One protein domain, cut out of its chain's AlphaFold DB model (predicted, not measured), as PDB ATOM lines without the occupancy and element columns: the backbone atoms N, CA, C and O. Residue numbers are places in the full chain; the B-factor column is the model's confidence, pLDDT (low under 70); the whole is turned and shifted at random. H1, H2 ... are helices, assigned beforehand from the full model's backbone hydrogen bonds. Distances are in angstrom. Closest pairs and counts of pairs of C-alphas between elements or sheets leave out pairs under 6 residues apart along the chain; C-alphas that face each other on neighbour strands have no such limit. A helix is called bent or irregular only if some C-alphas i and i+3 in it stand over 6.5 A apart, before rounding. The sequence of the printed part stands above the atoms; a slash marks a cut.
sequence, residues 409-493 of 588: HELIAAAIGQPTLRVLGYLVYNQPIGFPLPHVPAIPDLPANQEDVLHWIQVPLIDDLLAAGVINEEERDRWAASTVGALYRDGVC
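What this domain is: This is residues 409 to 493 of the 588 residues of the protein "ThiF family protein" of Nocardioides alpinus (UniProt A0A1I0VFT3). What shape do these atoms make? Six short helices form two groups: H1, H2 and H6 touch one another as a triangle with crossed lines, and over it H3, H4 and H5 make a row, with the hairpin of H4 and H5 towards one end and H3 towards the other. The long link from H2 to H3, residues 429 to 449, loops out and reaches one tip of the long axis at Pro 444. What is the make-up? The printed part has 85 residues with six named helices, H1 to H6 in that order, and no named strand; the class is all helix. How large is it? It is compact, with a radius of gyration of the C-alphas of 11.8 A, and elongated, spanning 36 by 24 by 21 A.

Where its parts are: Where do the first helices lie? H1 is residues 409 to 416, 10.6 A long, and begins with C-alpha 409 at (59.392, -120.994, -10.294). H2 is residues 420 to 428, 12.1 A long. What follows the long link? H3 is residues 450 to 458, 12.6 A long, beginning with C-alpha 450 at (72.951, -112.189, -23.466); H4 is residues 461 to 467, 10.1 A long. Where do the last helices lie? H5 is residues 473 to 480, 10.9 A long, and is irregular, with C-alphas 474 and 477 7.4 A apart. H6 is residues 484 to 492, 10.3 A long, and ends with C-alpha 492 at (46.748, -121.666, -15.284).

How they stand to each other: How do H1, H2 and H6 meet? H1 and H2 touch, closest at the C-alphas of Ala 413 and Thr 420, 5.1 A, at a steep tilt of 69 degrees, only just short of about perpendicular. H1 and H6 touch at Ile 412 and Tyr 488, their closest C-alphas at 6.3 A, with a steep tilt of 44 degrees. H2 and H6 touch at Tyr 426 and Val 484, their closest C-alphas at 6.4 A, and are only just about perpendicular at 71 degrees. What of the others? H4 and H5 form a helical hairpin, closest at the C-alphas of Ile 462 and Ala 480, 6.5 A, at 9 degrees. H3 touches no helix but is near H2, with the C-alphas of Arg 422 and Trp 456 closest at 7.1 A. Are the backbones in range? Every O i to N i+4 pair is within hydrogen-bond range in H1, H2, H3, H4 and H6, but 2 of 4 in H5.

The domain as a whole: How far does it reach? The two C-alphas farthest apart, those of Pro 444 and Glu 474, are 38.2 A apart. Is it cut, and which link is long? The printed part has no cut; the link from H2 to H3, of 21 residues, is long and the other links are tight. Where is confidence low? Residues 489 to 493 are under 70, while the mean pLDDT of the printed part is 89.1.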
ATOM      1  N   HIS A 409      58.987-121.680  -9.069       87.56
ATOM      2  CA  HIS A 409      59.392-120.994 -10.294       87.56
ATOM      3  C   HIS A 409      59.663-121.958 -11.460       87.56
ATOM      4  O   HIS A 409      59.409-121.586 -12.601       87.56
ATOM      5  N   GLU A 410      60.104-123.192 -11.193       88.56
ATOM      6  CA  GLU A 410      60.251-124.245 -12.208       88.56
ATOM      7  C   GLU A 410      58.887-124.764 -12.677       88.56
ATOM      8  O   GLU A 410      58.684-124.951 -13.876       88.56
ATOM      9  N   LEU A 411      57.931-124.943 -11.756       80.69
ATOM     10  CA  LEU A 411      56.560-125.343 -12.094       80.69
ATOM     11  C   LEU A 411      55.856-124.276 -12.933       80.69
ATOM     12  O   LEU A 411      55.285-124.592 -13.975       80.69
ATOM     13  N   ILE A 412      55.932-123.011 -12.509       86.69
ATOM     14  CA  ILE A 412      55.338-121.882 -13.232       86.69
ATOM     15  C   ILE A 412      55.965-121.767 -14.623       86.69
ATOM     16  O   ILE A 412      55.238-121.684 -15.608       86.69
ATOM     17  N   ALA A 413      57.297-121.809 -14.711       90.12
ATOM     18  CA  ALA A 413      58.041-121.748 -15.967       90.12
ATOM     19  C   ALA A 413      57.627-122.842 -16.952       90.12
ATOM     20  O   ALA A 413      57.302-122.535 -18.100       90.12
ATOM     21  N   ALA A 414      57.559-124.095 -16.493       85.38
ATOM     22  CA  ALA A 414      57.080-125.203 -17.310       85.38
ATOM     23  C   ALA A 414      55.637-124.980 -17.783       85.38
ATOM     24  O   ALA A 414      55.315-125.259 -18.936       85.38
ATOM     25  N   ALA A 415      54.781-124.444 -16.912       78.81
ATOM     26  CA  ALA A 415      53.365-124.288 -17.192       78.81
ATOM     27  C   ALA A 415      53.046-123.215 -18.239       78.81
ATOM     28  O   ALA A 415      52.150-123.410 -19.051       78.81
ATOM     29  N   ILE A 416      53.782-122.101 -18.237       88.25
ATOM     30  CA  ILE A 416      53.591-121.003 -19.202       88.25
ATOM     31  C   ILE A 416      54.609-121.037 -20.354       88.25
ATOM     32  O   ILE A 416      54.675-120.098 -21.143       88.25
ATOM     33  N   GLY A 417      55.425-122.094 -20.435       89.19
ATOM     34  CA  GLY A 417      56.420-122.280 -21.491       89.19
ATOM     35  C   GLY A 417      57.523-121.217 -21.497       89.19
ATOM     36  O   GLY A 417      57.935-120.770 -22.563       89.19
ATOM     37  N   GLN A 418      57.986-120.782 -20.324       94.00
ATOM     38  CA  GLN A 418      58.985-119.715 -20.184       94.00
ATOM     39  C   GLN A 418      60.262-120.196 -19.489       94.00
ATOM     40  O   GLN A 418      60.222-121.161 -18.731       94.00
ATOM     41  N   PRO A 419      61.404-119.514 -19.682       94.00
ATOM     42  CA  PRO A 419      62.639-119.844 -18.975       94.00
ATOM     43  C   PRO A 419      62.526-119.644 -17.457       94.00
ATOM     44  O   PRO A 419      62.100-118.587 -16.981       94.00
ATOM     45  N   THR A 420      62.999-120.634 -16.695       94.56
ATOM     46  CA  THR A 420      63.009-120.657 -15.220       94.56
ATOM     47  C   THR A 420      63.591-119.380 -14.607       94.56
ATOM     48  O   THR A 420      63.002-118.812 -13.687       94.56
ATOM     49  N   LEU A 421      64.706-118.872 -15.152       95.06
ATOM     50  CA  LEU A 421      65.352-117.655 -14.650       95.06
ATOM     51  C   LEU A 421      64.486-116.401 -14.832       95.06
ATOM     52  O   LEU A 421      64.442-115.545 -13.948       95.06
ATOM     53  N   ARG A 422      63.775-116.293 -15.960       95.44
ATOM     54  CA  ARG A 422      62.889-115.157 -16.236       95.44
ATOM     55  C   ARG A 422      61.740-115.128 -15.239       95.44
ATOM     56  O   ARG A 422      61.487-114.099 -14.617       95.44
ATOM     57  N   VAL A 423      61.078-116.272 -15.058       95.50
ATOM     58  CA  VAL A 423      59.968-116.430 -14.107       95.50
ATOM     59  C   VAL A 423      60.422-116.137 -12.682       95.50
ATOM     60  O   VAL A 423      59.744-115.407 -11.960       95.50
ATOM     61  N   LEU A 424      61.596-116.634 -12.294       94.06
ATOM     62  CA  LEU A 424      62.184-116.320 -10.999       94.06
ATOM     63  C   LEU A 424      62.428-114.816 -10.827       94.06
ATOM     64  O   LEU A 424      62.120-114.282  -9.767       94.06
ATOM     65  N   GLY A 425      62.898-114.116 -11.864       94.88
ATOM     66  CA  GLY A 425      62.996-112.655 -11.864       94.88
ATOM     67  C   GLY A 425      61.656-111.982 -11.552       94.88
ATOM     68  O   GLY A 425      61.581-111.163 -10.639       94.88
ATOM     69  N   TYR A 426      60.578-112.373 -12.240       96.25
ATOM     70  CA  TYR A 426      59.243-111.803 -12.002       96.25
ATOM     71  C   TYR A 426      58.748-112.055 -10.575       96.25
ATOM     72  O   TYR A 426      58.155-111.164  -9.970       96.25
ATOM     73  N   LEU A 427      59.017-113.242 -10.019       91.50
ATOM     74  CA  LEU A 427      58.660-113.580  -8.640       91.50
ATOM     75  C   LEU A 427      59.468-112.771  -7.619       91.50
ATOM     76  O   LEU A 427      58.892-112.245  -6.672       91.50
ATOM     77  N   VAL A 428      60.784-112.649  -7.814       90.00
ATOM     78  CA  VAL A 428      61.685-111.937  -6.891       90.00
ATOM     79  C   VAL A 428      61.356-110.449  -6.825       90.00
ATOM     80  O   VAL A 428      61.319-109.880  -5.736       90.00
ATOM     81  N   TYR A 429      61.094-109.815  -7.969       92.38
ATOM     82  CA  TYR A 429      60.759-108.390  -8.014       92.38
ATOM     83  C   TYR A 429      59.268-108.109  -7.817       92.38
ATOM     84  O   TYR A 429      58.876-106.945  -7.784       92.38
ATOM     85  N   ASN A 430      58.439-109.154  -7.702       89.12
ATOM     86  CA  ASN A 430      56.981-109.053  -7.685       89.12
ATOM     87  C   ASN A 430      56.446-108.166  -8.834       89.12
ATOM     88  O   ASN A 430      55.548-107.344  -8.649       89.12
ATOM     89  N   GLN A 431      57.054-108.297 -10.016       94.56
ATOM     90  CA  GLN A 431      56.805-107.437 -11.170       94.56
ATOM     91  C   GLN A 431      55.490-107.859 -11.855       94.56
ATOM     92  O   GLN A 431      55.304-109.054 -12.117       94.56
ATOM     93  N   PRO A 432      54.575-106.926 -12.179       96.44
ATOM     94  CA  PRO A 432      53.440-107.249 -13.031       96.44
ATOM     95  C   PRO A 432      53.904-107.630 -14.438       96.44
ATOM     96  O   PRO A 432      54.822-107.015 -14.984       96.44
ATOM     97  N   ILE A 433      53.267-108.633 -15.037       96.56
ATOM     98  CA  ILE A 433      53.721-109.241 -16.297       96.56
ATOM     99  C   ILE A 433      53.561-108.324 -17.520       96.56
ATOM    100  O   ILE A 433      54.140-108.601 -18.571       96.56
ATOM    101  N   GLY A 434      52.793-107.236 -17.386       96.50
ATOM    102  CA  GLY A 434      52.647-106.174 -18.383       96.50
ATOM    103  C   GLY A 434      53.846-105.232 -18.492       96.50
ATOM    104  O   GLY A 434      53.856-104.351 -19.347       96.50
ATOM    105  N   PHE A 435      54.872-105.418 -17.662       97.12
ATOM    106  CA  PHE A 435      56.113-104.652 -17.707       97.12
ATOM    107  C   PHE A 435      57.309-105.595 -17.855       97.12
ATOM    108  O   PHE A 435      57.262-106.704 -17.324       97.12
ATOM    109  N   PRO A 436      58.390-105.173 -18.535       97.31
ATOM    110  CA  PRO A 436      59.605-105.971 -18.624       97.31
ATOM    111  C   PRO A 436      60.298-106.102 -17.261       97.31
ATOM    112  O   PRO A 436      60.030-105.344 -16.324       97.31
ATOM    113  N   LEU A 437      61.232-107.049 -17.155       96.81
ATOM    114  CA  LEU A 437      62.032-107.195 -15.943       96.81
ATOM    115  C   LEU A 437      62.929-105.967 -15.733       96.81
ATOM    116  O   LEU A 437      63.606-105.540 -16.667       96.81
ATOM    117  N   PRO A 438      63.041-105.440 -14.502       94.56
ATOM    118  CA  PRO A 438      63.975-104.350 -14.224       94.56
ATOM    119  C   PRO A 438      65.438-104.805 -14.357       94.56
ATOM    120  O   PRO A 438      66.308-104.042 -14.773       94.56
ATOM    121  N   HIS A 439      65.714-106.059 -13.998       93.25
ATOM    122  CA  HIS A 439      67.010-106.712 -14.131       93.25
ATOM    123  C   HIS A 439      66.819-108.233 -14.152       93.25
ATOM    124  O   HIS A 439      65.846-108.739 -13.599       93.25
ATOM    125  N   VAL A 440      67.754-108.981 -14.739       91.88
ATOM    126  CA  VAL A 440      67.742-110.451 -14.696       91.88
ATOM    127  C   VAL A 440      68.689-110.923 -13.588       91.88
ATOM    128  O   VAL A 440      69.870-110.585 -13.646       91.88
ATOM    129  N   PRO A 441      68.218-111.674 -12.573       87.44
ATOM    130  CA  PRO A 441      69.079-112.160 -11.497       87.44
ATOM    131  C   PRO A 441      70.246-113.003 -12.029       87.44
ATOM    132  O   PRO A 441      70.055-113.862 -12.885       87.44
ATOM    133  N   ALA A 442      71.452-112.798 -11.499       87.50
ATOM    134  CA  ALA A 442      72.599-113.644 -11.816       87.50
ATOM    135  C   ALA A 442      72.625-114.858 -10.876       87.50
ATOM    136  O   ALA A 442      73.023-114.740  -9.716       87.50
ATOM    137  N   ILE A 443      72.196-116.020 -11.374       87.31
ATOM    138  CA  ILE A 443      72.172-117.273 -10.609       87.31
ATOM    139  C   ILE A 443      73.085-118.286 -11.304       87.31
ATOM    140  O   ILE A 443      72.800-118.653 -12.442       87.31
ATOM    141  N   PRO A 444      74.172-118.749 -10.652       86.06
ATOM    142  CA  PRO A 444      75.143-119.652 -11.275       86.06
ATOM    143  C   PRO A 444      74.529-120.908 -11.902       86.06
ATOM    144  O   PRO A 444      74.939-121.312 -12.985       86.06
ATOM    145  N   ASP A 445      73.514-121.478 -11.249       85.88
ATOM    146  CA  ASP A 445      72.867-122.723 -11.674       85.88
ATOM    147  C   ASP A 445      71.746-122.515 -12.712       85.88
ATOM    148  O   ASP A 445      71.184-123.483 -13.221       85.88
ATOM    149  N   LEU A 446      71.424-121.263 -13.056       86.38
ATOM    150  CA  LEU A 446      70.406-120.897 -14.045       86.38
ATOM    151  C   LEU A 446      70.959-119.811 -14.985       86.38
ATOM    152  O   LEU A 446      70.584-118.645 -14.856       86.38
ATOM    153  N   PRO A 447      71.870-120.145 -15.918       87.31
ATOM    154  CA  PRO A 447      72.421-119.164 -16.843       87.31
ATOM    155  C   PRO A 447      71.393-118.757 -17.910       87.31
ATOM    156  O   PRO A 447      70.651-119.590 -18.426       87.31
ATOM    157  N   ALA A 448      71.405-117.480 -18.292       89.50
ATOM    158  CA  ALA A 448      70.725-116.974 -19.483       89.50
ATOM    159  C   ALA A 448      71.758-116.390 -20.450       89.50
ATOM    160  O   ALA A 448      72.774-115.832 -20.025       89.50
ATOM    161  N   ASN A 449      71.517-116.536 -21.753       92.06
ATOM    162  CA  ASN A 449      72.378-115.916 -22.753       92.06
ATOM    163  C   ASN A 449      72.117-114.394 -22.816       92.06
ATOM    164  O   ASN A 449      71.130-113.881 -22.288       92.06
ATOM    165  N   GLN A 450      73.030-113.651 -23.441       91.44
ATOM    166  CA  GLN A 450      72.951-112.189 -23.466       91.44
ATOM    167  C   GLN A 450      71.733-111.663 -24.247       91.44
ATOM    168  O   GLN A 450      71.218-110.599 -23.912       91.44
ATOM    169  N   GLU A 451      71.282-112.390 -25.268       94.69
ATOM    170  CA  GLU A 451      70.122-112.023 -26.083       94.69
ATOM    171  C   GLU A 451      68.826-112.128 -25.272       94.69
ATOM    172  O   GLU A 451      68.078-111.158 -25.192       94.69
ATOM    173  N   ASP A 452      68.638-113.242 -24.566       93.69
ATOM    174  CA  ASP A 452      67.530-113.475 -23.642       93.69
ATOM    175  C   ASP A 452      67.473-112.399 -22.555       93.69
ATOM    176  O   ASP A 452      66.419-111.828 -22.288       93.69
ATOM    177  N   VAL A 453      68.621-112.070 -21.952       93.75
ATOM    178  CA  VAL A 453      68.691-111.029 -20.916       93.75
ATOM    179  C   VAL A 453      68.254-109.672 -21.465       93.75
ATOM    180  O   VAL A 453      67.485-108.976 -20.805       93.75
ATOM    181  N   LEU A 454      68.723-109.295 -22.659       95.81
ATOM    182  CA  LEU A 454      68.335-108.042 -23.311       95.81
ATOM    183  C   LEU A 454      66.850-108.030 -23.684       95.81
ATOM    184  O   LEU A 454      66.190-107.012 -23.482       95.81
ATOM    185  N   HIS A 455      66.323-109.153 -24.175       96.81
ATOM    186  CA  HIS A 455      64.906-109.305 -24.490       96.81
ATOM    187  C   HIS A 455      64.050-109.133 -23.237       96.81
ATOM    188  O   HIS A 455      63.149-108.303 -23.217       96.81
ATOM    189  N   TRP A 456      64.361-109.832 -22.142       97.06
ATOM    190  CA  TRP A 456      63.507-109.833 -20.949       97.06
ATOM    191  C   TRP A 456      63.452-108.493 -20.212       97.06
ATOM    192  O   TRP A 456      62.467-108.237 -19.519       97.06
ATOM    193  N   ILE A 457      64.478-107.644 -20.347       96.69
ATOM    194  CA  ILE A 457      64.479-106.284 -19.779       96.69
ATOM    195  C   ILE A 457      63.837-105.236 -20.698       96.69
ATOM    196  O   ILE A 457      63.633-104.098 -20.278       96.69
ATOM    197  N   GLN A 458      63.524-105.593 -21.945       97.38
ATOM    198  CA  GLN A 458      62.894-104.698 -22.922       97.38
ATOM    199  C   GLN A 458      61.445-105.088 -23.214       97.38
ATOM    200  O   GLN A 458      60.611-104.209 -23.423       97.38
ATOM    201  N   VAL A 459      61.145-106.386 -23.205       97.19
ATOM    202  CA  VAL A 459      59.858-106.949 -23.606       97.19
ATOM    203  C   VAL A 459      59.116-107.517 -22.387       97.19
ATOM    204  O   VAL A 459      59.630-108.415 -21.700       97.19
ATOM    205  N   PRO A 460      57.908-106.995 -22.092       97.31
ATOM    206  CA  PRO A 460      57.007-107.557 -21.096       97.31
ATOM    207  C   PRO A 460      56.760-109.048 -21.302       97.31
ATOM    208  O   PRO A 460      56.657-109.530 -22.427       97.31
ATOM    209  N   LEU A 461      56.591-109.789 -20.207       97.38
ATOM    210  CA  LEU A 461      56.257-111.208 -20.296       97.38
ATOM    211  C   LEU A 461      54.927-111.433 -21.027       97.38
ATOM    212  O   LEU A 461      54.813-112.394 -21.781       97.38
ATOM    213  N   ILE A 462      53.942-110.548 -20.840       96.19
ATOM    214  CA  ILE A 462      52.626-110.702 -21.468       96.19
ATOM    215  C   ILE A 462      52.690-110.742 -23.001       96.19
ATOM    216  O   ILE A 462      51.926-111.485 -23.609       96.19
ATOM    217  N   ASP A 463      53.624-110.017 -23.621       96.38
ATOM    218  CA  ASP A 463      53.755-109.986 -25.080       96.38
ATOM    219  C   ASP A 463      54.231-111.335 -25.626       96.38
ATOM    220  O   ASP A 463      53.697-111.824 -26.621       96.38
ATOM    221  N   ASP A 464      55.169-111.985 -24.934       95.38
ATOM    222  CA  ASP A 464      55.629-113.322 -25.316       95.38
ATOM    223  C   ASP A 464      54.555-114.389 -25.067       95.38
ATOM    224  O   ASP A 464      54.443-115.345 -25.834       95.38
ATOM    225  N   LEU A 465      53.733-114.227 -24.024       93.94
ATOM    226  CA  LEU A 465      52.608-115.129 -23.756       93.94
ATOM    227  C   LEU A 465      51.496-115.001 -24.805       93.94
ATOM    228  O   LEU A 465      50.932-116.015 -25.209       93.94
ATOM    229  N   LEU A 466      51.209-113.784 -25.273       92.38
ATOM    230  CA  LEU A 466      50.277-113.535 -26.378       92.38
ATOM    231  C   LEU A 466      50.819-114.102 -27.693       92.38
ATOM    232  O   LEU A 466      50.104-114.801 -28.410       92.38
ATOM    233  N   ALA A 467      52.104-113.877 -27.985       92.00
ATOM    234  CA  ALA A 467      52.753-114.421 -29.177       92.00
ATOM    235  C   ALA A 467      52.765-115.960 -29.193       92.00
ATOM    236  O   ALA A 467      52.627-116.570 -30.254       92.00
ATOM    237  N   ALA A 468      52.898-116.590 -28.023       87.19
ATOM    238  CA  ALA A 468      52.832-118.039 -27.861       87.19
ATOM    239  C   ALA A 468      51.396-118.599 -27.852       87.19
ATOM    240  O   ALA A 468      51.226-119.817 -27.790       87.19
ATOM    241  N   GLY A 469      50.368-117.742 -27.894       84.19
ATOM    242  CA  GLY A 469      48.966-118.148 -27.776       84.19
ATOM    243  C   GLY A 469      48.620-118.744 -26.411       84.19
ATOM    244  O   GLY A 469      47.663-119.506 -26.305       84.19
ATOM    245  N   VAL A 470      49.416-118.442 -25.379       81.94
ATOM    246  CA  VAL A 470      49.112-118.827 -23.998       81.94
ATOM    247  C   VAL A 470      47.960-117.969 -23.495       81.94
ATOM    248  O   VAL A 470      47.011-118.515 -22.964       81.94
ATOM    249  N   ILE A 471      48.016-116.649 -23.698       84.50
ATOM    250  CA  ILE A 471      46.943-115.698 -23.357       84.50
ATOM    251  C   ILE A 471      46.297-115.199 -24.659       84.50
ATOM    252  O   ILE A 471      46.981-115.096 -25.677       84.50
ATOM    253  N   ASN A 472      45.004-114.861 -24.632       84.19
ATOM    254  CA  ASN A 472      44.310-114.227 -25.760       84.19
ATOM    255  C   ASN A 472      44.363-112.692 -25.676       84.19
ATOM    256  O   ASN A 472      44.378-112.124 -24.586       84.19
ATOM    257  N   GLU A 473      44.310-112.001 -26.821       87.56
ATOM    258  CA  GLU A 473      44.401-110.527 -26.875       87.56
ATOM    259  C   GLU A 473      43.306-109.829 -26.048       87.56
ATOM    260  O   GLU A 473      43.565-108.818 -25.401       87.56
ATOM    261  N   GLU A 474      42.104-110.410 -25.990       84.69
ATOM    262  CA  GLU A 474      40.981-109.904 -25.186       84.69
ATOM    263  C   GLU A 474      41.262-109.925 -23.672       84.69
ATOM    264  O   GLU A 474      40.674-109.157 -22.915       84.69
ATOM    265  N   GLU A 475      42.180-110.780 -23.216       81.75
ATOM    266  CA  GLU A 475      42.551-110.910 -21.805       81.75
ATOM    267  C   GLU A 475      43.808-110.110 -21.438       81.75
ATOM    268  O   GLU A 475      44.224-110.122 -20.274       81.75
ATOM    269  N   ARG A 476      44.425-109.405 -22.400       88.88
ATOM    270  CA  ARG A 476      45.666-108.646 -22.188       88.88
ATOM    271  C   ARG A 476      45.541-107.698 -20.997       88.88
ATOM    272  O   ARG A 476      46.347-107.766 -20.071       88.88
ATOM    273  N   ASP A 477      44.525-106.840 -21.006       87.56
ATOM    274  CA  ASP A 477      44.363-105.794 -19.990       87.56
ATOM    275  C   ASP A 477      44.109-106.383 -18.600       87.56
ATOM    276  O   ASP A 477      44.629-105.884 -17.601       87.56
ATOM    277  N   ARG A 478      43.376-107.504 -18.539       83.81
ATOM    278  CA  ARG A 478      43.127-108.251 -17.303       83.81
ATOM    279  C   ARG A 478      44.436-108.734 -16.679       83.81
ATOM    280  O   ARG A 478      44.641-108.594 -15.474       83.81
ATOM    281  N   TRP A 479      45.316-109.319 -17.489       89.06
ATOM    282  CA  TRP A 479      46.528-109.958 -16.985       89.06
ATOM    283  C   TRP A 479      47.728-109.019 -16.867       89.06
ATOM    284  O   TRP A 479      48.604-109.287 -16.050       89.06
ATOM    285  N   ALA A 480      47.776-107.903 -17.596       92.25
ATOM    286  CA  ALA A 480      48.926-106.994 -17.600       92.25
ATOM    287  C   ALA A 480      49.288-106.468 -16.197       92.25
ATOM    288  O   ALA A 480      50.468-106.347 -15.858       92.25
ATOM    289  N   ALA A 481      48.280-106.203 -15.364       88.19
ATOM    290  CA  ALA A 481      48.460-105.744 -13.986       88.19
ATOM    291  C   ALA A 481      48.763-106.878 -12.984       88.19
ATOM    292  O   ALA A 481      49.097-106.609 -11.830       88.19
ATOM    293  N   SER A 482      48.657-108.140 -13.402       87.50
ATOM    294  CA  SER A 482      48.838-109.305 -12.536       87.50
ATOM    295  C   SER A 482      50.305-109.717 -12.429       87.50
ATOM    296  O   SER A 482      51.098-109.536 -13.352       87.50
ATOM    297  N   THR A 483      50.679-110.324 -11.305       93.12
ATOM    298  CA  THR A 483      52.000-110.946 -11.135       93.12
ATOM    299  C   THR A 483      52.025-112.326 -11.787       93.12
ATOM    300  O   THR A 483      50.979-112.950 -11.975       93.12
ATOM    301  N   VAL A 484      53.215-112.862 -12.084       91.44
ATOM    302  CA  VAL A 484      53.327-114.210 -12.676       91.44
ATOM    303  C   VAL A 484      52.739-115.299 -11.766       91.44
ATOM    304  O   VAL A 484      52.162-116.271 -12.243       91.44
ATOM    305  N   GLY A 485      52.813-115.112 -10.443       84.25
ATOM    306  CA  GLY A 485      52.184-116.012  -9.479       84.25
ATOM    307  C   GLY A 485      50.654-115.938  -9.505       84.25
ATOM    308  O   GLY A 485      50.005-116.973  -9.390       84.25
ATOM    309  N   ALA A 486      50.078-114.741  -9.671       78.94
ATOM    310  CA  ALA A 486      48.632-114.571  -9.838       78.94
ATOM    311  C   ALA A 486      48.154-115.162 -11.172       78.94
ATOM    312  O   ALA A 486      47.200-115.930 -11.181       78.94
ATOM    313  N   LEU A 487      48.877-114.922 -12.273       84.88
ATOM    314  CA  LEU A 487      48.601-115.564 -13.562       84.88
ATOM    315  C   LEU A 487      48.614-117.095 -13.443       84.88
ATOM    316  O   LEU A 487      47.714-117.766 -13.941       84.88
ATOM    317  N   TYR A 488      49.617-117.663 -12.770       79.69
ATOM    318  CA  TYR A 488      49.681-119.106 -12.571       79.69
ATOM    319  C   TYR A 488      48.494-119.620 -11.746       79.69
ATOM    320  O   TYR A 488      47.829-120.559 -12.171       79.69
ATOM    321  N   ARG A 489      48.164-118.984 -10.615       69.19
ATOM    322  CA  ARG A 489      47.040-119.417  -9.768       69.19
ATOM    323  C   ARG A 489      45.676-119.251 -10.436       69.19
ATOM    324  O   ARG A 489      44.887-120.187 -10.395       69.19
ATOM    325  N   ASP A 490      45.416-118.096 -11.046       66.06
ATOM    326  CA  ASP A 490      44.081-117.674 -11.500       66.06
ATOM    327  C   ASP A 490      43.837-117.924 -12.997       66.06
ATOM    328  O   ASP A 490      42.686-118.069 -13.425       66.06
ATOM    329  N   GLY A 491      44.909-118.003 -13.785       65.56
ATOM    330  CA  GLY A 491      44.881-118.300 -15.214       65.56
ATOM    331  C   GLY A 491      45.207-119.760 -15.520       65.56
ATOM    332  O   GLY A 491      44.477-120.402 -16.267       65.56
ATOM    333  N   VAL A 492      46.258-120.323 -14.921       64.44
ATOM    334  CA  VAL A 492      46.748-121.666 -15.284       64.44
ATOM    335  C   VAL A 492      46.133-122.769 -14.417       64.44
ATOM    336  O   VAL A 492      45.386-123.601 -14.923       64.44
ATOM    337  N   CYS A 493      46.370-122.752 -13.104       53.81
ATOM    338  CA  CYS A 493      45.803-123.714 -12.144       53.81
ATOM    339  C   CYS A 493      44.276-123.644 -12.057       53.81
ATOM    340  O   CYS A 493      43.602-124.568 -11.616       53.81
TER     341      CYS A 493